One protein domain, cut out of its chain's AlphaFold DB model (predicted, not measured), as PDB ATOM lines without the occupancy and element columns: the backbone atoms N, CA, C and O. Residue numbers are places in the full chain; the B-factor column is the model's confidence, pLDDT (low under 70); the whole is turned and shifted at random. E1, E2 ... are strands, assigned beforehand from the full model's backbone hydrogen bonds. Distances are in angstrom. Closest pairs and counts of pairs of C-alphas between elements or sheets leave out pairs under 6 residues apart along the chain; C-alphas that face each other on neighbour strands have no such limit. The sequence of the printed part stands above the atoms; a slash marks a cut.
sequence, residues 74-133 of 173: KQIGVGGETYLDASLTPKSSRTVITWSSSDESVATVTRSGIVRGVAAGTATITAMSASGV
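AT A GLANCE: This is residues 74 to 133 of the 173 residues of the protein "Bacterial surface protein" of Pseudoscardovia radai (UniProt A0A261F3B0). The domain is a narrow rod of strands, with the two-stranded sheet E3 and E6 along one side and E1, running on into E2, along the opposite side. At one end the hairpin of E4 and E5 bridges the sides, while at the other end E2 pairs with no named strand. The printed part has 60 residues, 28 of them in six named strands, E1 to E6 in chain order, with no named helix; the class is all strand. One antiparallel sheet has the order E1, E5, E4, the other E3, E6. The whole is only just compact, close to loose, with a radius of gyration of the C-alphas of 12.3 A and spans of 38 by 16 by 15 A.

IN THESE COORDINATES: E1, residues 81 to 83, begins at C-alpha 81 (-49.151, -22.364, 50.922). E2 is residues 86 to 89. E3, residues 97 to 101, is 13.4 A long. E4 is residues 107 to 109, and E5, residues 114 to 117, is 10.1 A long. E6, residues 121 to 129, is 26.2 A long and ends at C-alpha 129 (-41.100, -11.496, 33.183).

HOW THE PARTS SIT: E1 and E5 are antiparallel at 151 degrees, with N 82 and O 115 2.8 A apart, within hydrogen-bond range. E5 and E4, a hairpin, are antiparallel at 167 degrees, with N 108 to O 116 at 2.9 A, within range. E3 and E6 are antiparallel at 161 degrees, with N 98 to O 128 at 2.8 A, within range. The closest C-alphas of E3 and E4, Ser 101 and Thr 108, are 6.2 A apart. E1 runs on into E2 at 12 degrees. E1 and E6 are apart.

THE WHOLE: The C-alphas farthest apart, of Ser 92 and Ala 120, are 38.2 A apart. The printed part has no cut, and no link is long. Mean pLDDT of the printed part is 75.4; residues 74 to 75, 77, 89 to 95 and 130 to 133 are under 70.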
ATOM      1  N   LYS A  74     -45.971 -11.219  52.387       68.12
ATOM      2  CA  LYS A  74     -46.994 -12.130  52.896       68.12
ATOM      3  C   LYS A  74     -46.419 -13.054  53.958       68.12
ATOM      4  O   LYS A  74     -45.337 -13.612  53.796       68.12
ATOM      5  N   GLN A  75     -47.147 -13.204  55.062       68.69
ATOM      6  CA  GLN A  75     -46.789 -14.166  56.099       68.69
ATOM      7  C   GLN A  75     -47.351 -15.538  55.726       68.69
ATOM      8  O   GLN A  75     -48.551 -15.669  55.484       68.69
ATOM      9  N   ILE A  76     -46.491 -16.551  55.679       73.25
ATOM     10  CA  ILE A  76     -46.846 -17.927  55.321       73.25
ATOM     11  C   ILE A  76     -46.394 -18.812  56.473       73.25
ATOM     12  O   ILE A  76     -45.218 -18.845  56.785       73.25
ATOM     13  N   GLY A  77     -47.301 -19.526  57.138       69.88
ATOM     14  CA  GLY A  77     -46.885 -20.482  58.170       69.88
ATOM     15  C   GLY A  77     -45.995 -21.589  57.592       69.88
ATOM     16  O   GLY A  77     -46.094 -21.915  56.412       69.88
ATOM     17  N   VAL A  78     -45.152 -22.204  58.420       74.94
ATOM     18  CA  VAL A  78     -44.425 -23.425  58.028       74.94
ATOM     19  C   VAL A  78     -45.427 -24.507  57.611       74.94
ATOM     20  O   VAL A  78     -46.380 -24.779  58.338       74.94
ATOM     21  N   GLY A  79     -45.234 -25.096  56.429       75.06
ATOM     22  CA  GLY A  79     -46.169 -26.032  55.797       75.06
ATOM     23  C   GLY A  79     -47.386 -25.371  55.136       75.06
ATOM     24  O   GLY A  79     -48.201 -26.066  54.537       75.06
ATOM     25  N   GLY A  80     -47.520 -24.048  55.237       76.00
ATOM     26  CA  GLY A  80     -48.563 -23.274  54.578       76.00
ATOM     27  C   GLY A  80     -48.221 -22.967  53.124       76.00
ATOM     28  O   GLY A  80     -47.053 -22.871  52.742       76.00
ATOM     29  N   GLU A  81     -49.260 -22.765  52.322       82.38
ATOM     30  CA  GLU A  81     -49.151 -22.364  50.922       82.38
ATOM     31  C   GLU A  81     -49.867 -21.031  50.708       82.38
ATOM     32  O   GLU A  81     -50.900 -20.741  51.314       82.38
ATOM     33  N   THR A  82     -49.318 -20.203  49.830       79.94
ATOM     34  CA  THR A  82     -49.979 -19.002  49.337       79.94
ATOM     35  C   THR A  82     -49.855 -18.922  47.831       79.94
ATOM     36  O   THR A  82     -48.859 -19.332  47.246       79.94
ATOM     37  N   TYR A  83     -50.855 -18.312  47.212       83.25
ATOM     38  CA  TYR A  83     -50.794 -17.922  45.818       83.25
ATOM     39  C   TYR A  83     -50.328 -16.468  45.701       83.25
ATOM     40  O   TYR A  83     -50.848 -15.592  46.410       83.25
ATOM     41  N   LEU A  84     -49.349 -16.233  44.833       80.19
ATOM     42  CA  LEU A  84     -48.996 -14.909  44.342       80.19
ATOM     43  C   LEU A  84     -49.568 -14.764  42.937       80.19
ATOM     44  O   LEU A  84     -49.243 -15.536  42.037       80.19
ATOM     45  N   ASP A  85     -50.438 -13.776  42.774       78.19
ATOM     46  CA  ASP A  85     -50.989 -13.426  41.474       78.19
ATOM     47  C   ASP A  85     -50.155 -12.292  40.890       78.19
ATOM     48  O   ASP A  85     -49.989 -11.244  41.521       78.19
ATOM     49  N   ALA A  86     -49.597 -12.534  39.708       76.25
ATOM     50  CA  ALA A  86     -48.827 -11.553  38.969       76.25
ATOM     51  C   ALA A  86     -49.666 -11.045  37.799       76.25
ATOM     52  O   ALA A  86     -49.919 -11.758  36.826       76.25
ATOM     53  N   SER A  87     -50.088  -9.791  37.895       75.19
ATOM     54  CA  SER A  87     -50.827  -9.103  36.847       75.19
ATOM     55  C   SER A  87     -49.861  -8.356  35.933       75.19
ATOM     56  O   SER A  87     -49.105  -7.489  36.374       75.19
ATOM     57  N   LEU A  88     -49.887  -8.691  34.641       72.12
ATOM     58  CA  LEU A  88     -49.076  -8.041  33.614       72.12
ATOM     59  C   LEU A  88     -49.867  -6.934  32.912       72.12
ATOM     60  O   LEU A  88     -51.027  -7.121  32.537       72.12
ATOM     61  N   THR A  89     -49.216  -5.793  32.691       69.38
ATOM     62  CA  THR A  89     -49.764  -4.690  31.894       69.38
ATOM     63  C   THR A  89     -48.873  -4.452  30.676       69.38
ATOM     64  O   THR A  89     -47.676  -4.230  30.869       69.38
ATOM     65  N   PRO A  90     -49.415  -4.473  29.443       65.31
ATOM     66  CA  PRO A  90     -50.819  -4.712  29.071       65.31
ATOM     67  C   PRO A  90     -51.258  -6.184  29.221       65.31
ATOM     68  O   PRO A  90     -50.461  -7.105  29.047       65.31
ATOM     69  N   LYS A  91     -52.554  -6.422  29.479       61.44
ATOM     70  CA  LYS A  91     -53.152  -7.768  29.661       61.44
ATOM     71  C   LYS A  91     -53.049  -8.674  28.417       61.44
ATOM     72  O   LYS A  91     -53.274  -9.877  28.508       61.44
ATOM     73  N   SER A  92     -52.708  -8.109  27.256       58.44
ATOM     74  CA  SER A  92     -52.405  -8.836  26.013       58.44
ATOM     75  C   SER A  92     -51.023  -9.499  26.012       58.44
ATOM     76  O   SER A  92     -50.730 -10.289  25.111       58.44
ATOM     77  N   SER A  93     -50.178  -9.206  27.005       63.19
ATOM     78  CA  SER A  93     -48.867  -9.829  27.144       63.19
ATOM     79  C   SER A  93     -49.003 -11.292  27.579       63.19
ATOM     80  O   SER A  93     -49.482 -11.619  28.663       63.19
ATOM     81  N   ARG A  94     -48.583 -12.207  26.700       61.28
ATOM     82  CA  ARG A  94     -48.501 -13.654  26.973       61.28
ATOM     83  C   ARG A  94     -47.076 -14.053  27.335       61.28
ATOM     84  O   ARG A  94     -46.525 -15.011  26.799       61.28
ATOM     85  N   THR A  95     -46.447 -13.263  28.192       66.50
ATOM     86  CA  THR A  95     -45.057 -13.484  28.574       66.50
ATOM     87  C   THR A  95     -44.985 -14.488  29.712       66.50
ATOM     88  O   THR A  95     -45.777 -14.444  30.651       66.50
ATOM     89  N   VAL A  96     -44.025 -15.405  29.624       71.50
ATOM     90  CA  VAL A  96     -43.746 -16.355  30.700       71.50
ATOM     91  C   VAL A  96     -43.174 -15.588  31.893       71.50
ATOM     92  O   VAL A  96     -42.229 -14.813  31.738       71.50
ATOM     93  N   ILE A  97     -43.760 -15.811  33.067       77.81
ATOM     94  CA  ILE A  97     -43.239 -15.324  34.344       77.81
ATOM     95  C   ILE A  97     -42.413 -16.451  34.957       77.81
ATOM     96  O   ILE A  97     -42.893 -17.574  35.126       77.81
ATOM     97  N   THR A  98     -41.164 -16.143  35.269       81.38
ATOM     98  CA  THR A  98     -40.249 -17.020  35.987       81.38
ATOM     99  C   THR A  98     -40.248 -16.610  37.448       81.38
ATOM    100  O   THR A  98     -40.118 -15.431  37.770       81.38
ATOM    101  N   TRP A  99     -40.388 -17.591  38.330       84.06
ATOM    102  CA  TRP A  99     -40.362 -17.388  39.770       84.06
ATOM    103  C   TRP A  99     -39.086 -17.986  40.348       84.06
ATOM    104  O   TRP A  99     -38.690 -19.079  39.948       84.06
ATOM    105  N   SER A 100     -38.471 -17.284  41.293       81.88
ATOM    106  CA  SER A 100     -37.306 -17.757  42.042       81.88
ATOM    107  C   SER A 100     -37.492 -17.483  43.527       81.88
ATOM    108  O   SER A 100     -38.099 -16.479  43.898       81.88
ATOM    109  N   SER A 101     -36.950 -18.356  44.373       84.88
ATOM    110  CA  SER A 101     -36.845 -18.133  45.818       84.88
ATOM    111  C   SER A 101     -35.396 -17.834  46.188       84.88
ATOM    112  O   SER A 101     -34.489 -18.408  45.588       84.88
ATOM    113  N   SER A 102     -35.169 -16.951  47.162       83.69
ATOM    114  CA  SER A 102     -33.834 -16.731  47.730       83.69
ATOM    115  C   SER A 102     -33.347 -17.932  48.542       83.69
ATOM    116  O   SER A 102     -32.154 -18.209  48.562       83.69
ATOM    117  N   ASP A 103     -34.271 -18.654  49.187       80.81
ATOM    118  CA  ASP A 103     -33.965 -19.694  50.167       80.81
ATOM    119  C   ASP A 103     -34.982 -20.836  50.080       80.81
ATOM    120  O   ASP A 103     -36.011 -20.831  50.759       80.81
ATOM    121  N   GLU A 104     -34.686 -21.857  49.276       80.75
ATOM    122  CA  GLU A 104     -35.567 -23.026  49.100       80.75
ATOM    123  C   GLU A 104     -35.765 -23.840  50.391       80.75
ATOM    124  O   GLU A 104     -36.804 -24.472  50.580       80.75
ATOM    125  N   SER A 105     -34.808 -23.769  51.323       78.75
ATOM    126  CA  SER A 105     -34.914 -24.366  52.661       78.75
ATOM    127  C   SER A 105     -35.980 -23.694  53.535       78.75
ATOM    128  O   SER A 105     -36.475 -24.312  54.476       78.75
ATOM    129  N   VAL A 106     -36.325 -22.434  53.246       78.00
ATOM    130  CA  VAL A 106     -37.298 -21.630  54.001       78.00
ATOM    131  C   VAL A 106     -38.615 -21.534  53.242       78.00
ATOM    132  O   VAL A 106     -39.669 -21.773  53.830       78.00
ATOM    133  N   ALA A 107     -38.580 -21.249  51.939       80.19
ATOM    134  CA  ALA A 107     -39.760 -21.207  51.085       80.19
ATOM    135  C   ALA A 107     -39.450 -21.668  49.658       80.19
ATOM    136  O   ALA A 107     -38.464 -21.264  49.049       80.19
ATOM    137  N   THR A 108     -40.349 -22.463  49.087       82.00
ATOM    138  CA  THR A 108     -40.277 -22.925  47.693       82.00
ATOM    139  C   THR A 108     -41.366 -22.248  46.879       82.00
ATOM    140  O   THR A 108     -42.463 -22.033  47.386       82.00
ATOM    141  N   VAL A 109     -41.088 -21.897  45.625       85.38
ATOM    142  CA  VAL A 109     -42.080 -21.313  44.714       85.38
ATOM    143  C   VAL A 109     -42.201 -22.170  43.463       85.38
ATOM    144  O   VAL A 109     -41.211 -22.625  42.899       85.38
ATOM    145  N   THR A 110     -43.432 -22.423  43.037       84.00
ATOM    146  CA  THR A 110     -43.723 -23.156  41.803       84.00
ATOM    147  C   THR A 110     -43.836 -22.205  40.616       84.00
ATOM    148  O   THR A 110     -44.089 -21.010  40.766       84.00
ATOM    149  N   ARG A 111     -43.749 -22.753  39.399       74.00
ATOM    150  CA  ARG A 111     -43.918 -21.989  38.152       74.00
ATOM    151  C   ARG A 111     -45.286 -21.301  38.031       74.00
ATOM    152  O   ARG A 111     -45.409 -20.328  37.296       74.00
ATOM    153  N   SER A 112     -46.286 -21.784  38.764       74.38
ATOM    154  CA  SER A 112     -47.631 -21.204  38.811       74.38
ATOM    155  C   SER A 112     -47.771 -20.062  39.828       74.38
ATOM    156  O   SER A 112     -48.876 -19.566  39.998       74.38
ATOM    157  N   GLY A 113     -46.705 -19.670  40.540       75.06
ATOM    158  CA  GLY A 113     -46.766 -18.636  41.583       75.06
ATOM    159  C   GLY A 113     -47.274 -19.136  42.943       75.06
ATOM    160  O   GLY A 113     -47.602 -18.332  43.814       75.06
ATOM    161  N   ILE A 114     -47.340 -20.457  43.158       82.31
ATOM    162  CA  ILE A 114     -47.659 -21.030  44.478       82.31
ATOM    163  C   ILE A 114     -46.376 -21.067  45.303       82.31
ATOM    164  O   ILE A 114     -45.437 -21.769  44.925       82.31
ATOM    165  N   VAL A 115     -46.354 -20.331  46.412       83.69
ATOM    166  CA  VAL A 115     -45.254 -20.290  47.379       83.69
ATOM    167  C   VAL A 115     -45.615 -21.152  48.584       83.69
ATOM    168  O   VAL A 115     -46.661 -20.944  49.201       83.69
ATOM    169  N   ARG A 116     -44.739 -22.086  48.953       82.56
ATOM    170  CA  ARG A 116     -44.883 -22.968  50.112       82.56
ATOM    171  C   ARG A 116     -43.784 -22.714  51.132       82.56
ATOM    172  O   ARG A 116     -42.604 -22.818  50.799       82.56
ATOM    173  N   GLY A 117     -44.171 -22.441  52.375       82.12
ATOM    174  CA  GLY A 117     -43.242 -22.325  53.498       82.12
ATOM    175  C   GLY A 117     -42.746 -23.704  53.929       82.12
ATOM    176  O   GLY A 117     -43.549 -24.574  54.258       82.12
ATOM    177  N   VAL A 118     -41.433 -23.916  53.932       80.44
ATOM    178  CA  VAL A 118     -40.786 -25.175  54.340       80.44
ATOM    179  C   VAL A 118     -40.252 -25.079  55.768       80.44
ATOM    180  O   VAL A 118     -40.410 -26.024  56.538       80.44
ATOM    181  N   ALA A 119     -39.678 -23.936  56.150       75.88
ATOM    182  CA  ALA A 119     -39.101 -23.721  57.475       75.88
ATOM    183  C   ALA A 119     -39.314 -22.285  57.968       75.88
ATOM    184  O   ALA A 119     -39.731 -21.404  57.221       75.88
ATOM    185  N   ALA A 120     -39.048 -22.057  59.254       76.44
ATOM    186  CA  ALA A 120     -39.125 -20.730  59.850       76.44
ATOM    187  C   ALA A 120     -38.007 -19.831  59.306       76.44
ATOM    188  O   ALA A 120     -36.852 -20.252  59.267       76.44
ATOM    189  N   GLY A 121     -38.328 -18.595  58.938       74.25
ATOM    190  CA  GLY A 121     -37.352 -17.660  58.386       74.25
ATOM    191  C   GLY A 121     -37.974 -16.635  57.451       74.25
ATOM    192  O   GLY A 121     -39.189 -16.587  57.268       74.25
ATOM    193  N   THR A 122     -37.127 -15.811  56.848       79.19
ATOM    194  CA  THR A 122     -37.529 -14.852  55.819       79.19
ATOM    195  C   THR A 122     -36.965 -15.329  54.491       79.19
ATOM    196  O   THR A 122     -35.769 -15.580  54.409       79.19
ATOM    197  N   ALA A 123     -37.813 -15.449  53.474       78.44
ATOM    198  CA  ALA A 123     -37.410 -15.782  52.113       78.44
ATOM    199  C   ALA A 123     -37.960 -14.726  51.157       78.44
ATOM    200  O   ALA A 123     -39.109 -14.303  51.285       78.44
ATOM    201  N   THR A 124     -37.158 -14.300  50.192       82.69
ATOM    202  CA  THR A 124     -37.596 -13.360  49.159       82.69
ATOM    203  C   THR A 124     -37.940 -14.142  47.906       82.69
ATOM    204  O   THR A 124     -37.112 -14.876  47.374       82.69
ATOM    205  N   ILE A 125     -39.171 -13.988  47.436       83.56
ATOM    206  CA  ILE A 125     -39.647 -14.571  46.190       83.56
ATOM    207  C   ILE A 125     -39.594 -13.494  45.112       83.56
ATOM    208  O   ILE A 125     -40.132 -12.407  45.292       83.56
ATOM    209  N   THR A 126     -38.958 -13.782  43.986       81.50
ATOM    210  CA  THR A 126     -38.843 -12.849  42.861       81.50
ATOM    211  C   THR A 126     -39.633 -13.379  41.675       81.50
ATOM    212  O   THR A 126     -39.417 -14.510  41.240       81.50
ATOM    213  N   ALA A 127     -40.537 -12.554  41.151       76.88
ATOM    214  CA  ALA A 127     -41.232 -12.767  39.890       76.88
ATOM    215  C   ALA A 127     -40.525 -11.964  38.799       76.88
ATOM    216  O   ALA A 127     -40.376 -10.751  38.921       76.88
ATOM    217  N   MET A 128     -40.106 -12.617  37.723       76.81
ATOM    218  CA  MET A 128     -39.433 -11.980  36.595       76.81
ATOM    219  C   MET A 128     -40.158 -12.326  35.296       76.81
ATOM    220  O   MET A 128     -40.339 -13.498  34.972       76.81
ATOM    221  N   SER A 129     -40.570 -11.318  34.533       71.81
ATOM    222  CA  SER A 129     -41.100 -11.496  33.183       71.81
ATOM    223  C   SER A 129     -39.956 -11.662  32.181       71.81
ATOM    224  O   SER A 129     -38.892 -11.054  32.311       71.81
ATOM    225  N   ALA A 130     -40.185 -12.430  31.113       63.97
ATOM    226  CA  ALA A 130     -39.208 -12.549  30.024       63.97
ATOM    227  C   ALA A 130     -38.973 -11.231  29.248       63.97
ATOM    228  O   ALA A 130     -38.030 -11.155  28.469       63.97
ATOM    229  N   SER A 131     -39.790 -10.192  29.472       56.22
ATOM    230  CA  SER A 131     -39.537  -8.834  28.962       56.22
ATOM    231  C   SER A 131     -38.557  -8.024  29.816       56.22
ATOM    232  O   SER A 131     -38.243  -6.895  29.456       56.22
ATOM    233  N   GLY A 132     -38.068  -8.584  30.930       56.44
ATOM    234  CA  GLY A 132     -37.115  -7.925  31.825       56.44
ATOM    235  C   GLY A 132     -37.758  -7.107  32.946       56.44
ATOM    236  O   GLY A 132     -37.050  -6.389  33.645       56.44
ATOM    237  N   VAL A 133     -39.076  -7.212  33.147       61.50
ATOM    238  CA  VAL A 133     -39.767  -6.566  34.270       61.50
ATOM    239  C   VAL A 133     -39.825  -7.538  35.445       61.50
ATOM    240  O   VAL A 133     -40.277  -8.670  35.295       61.50
TER     241      VAL A 133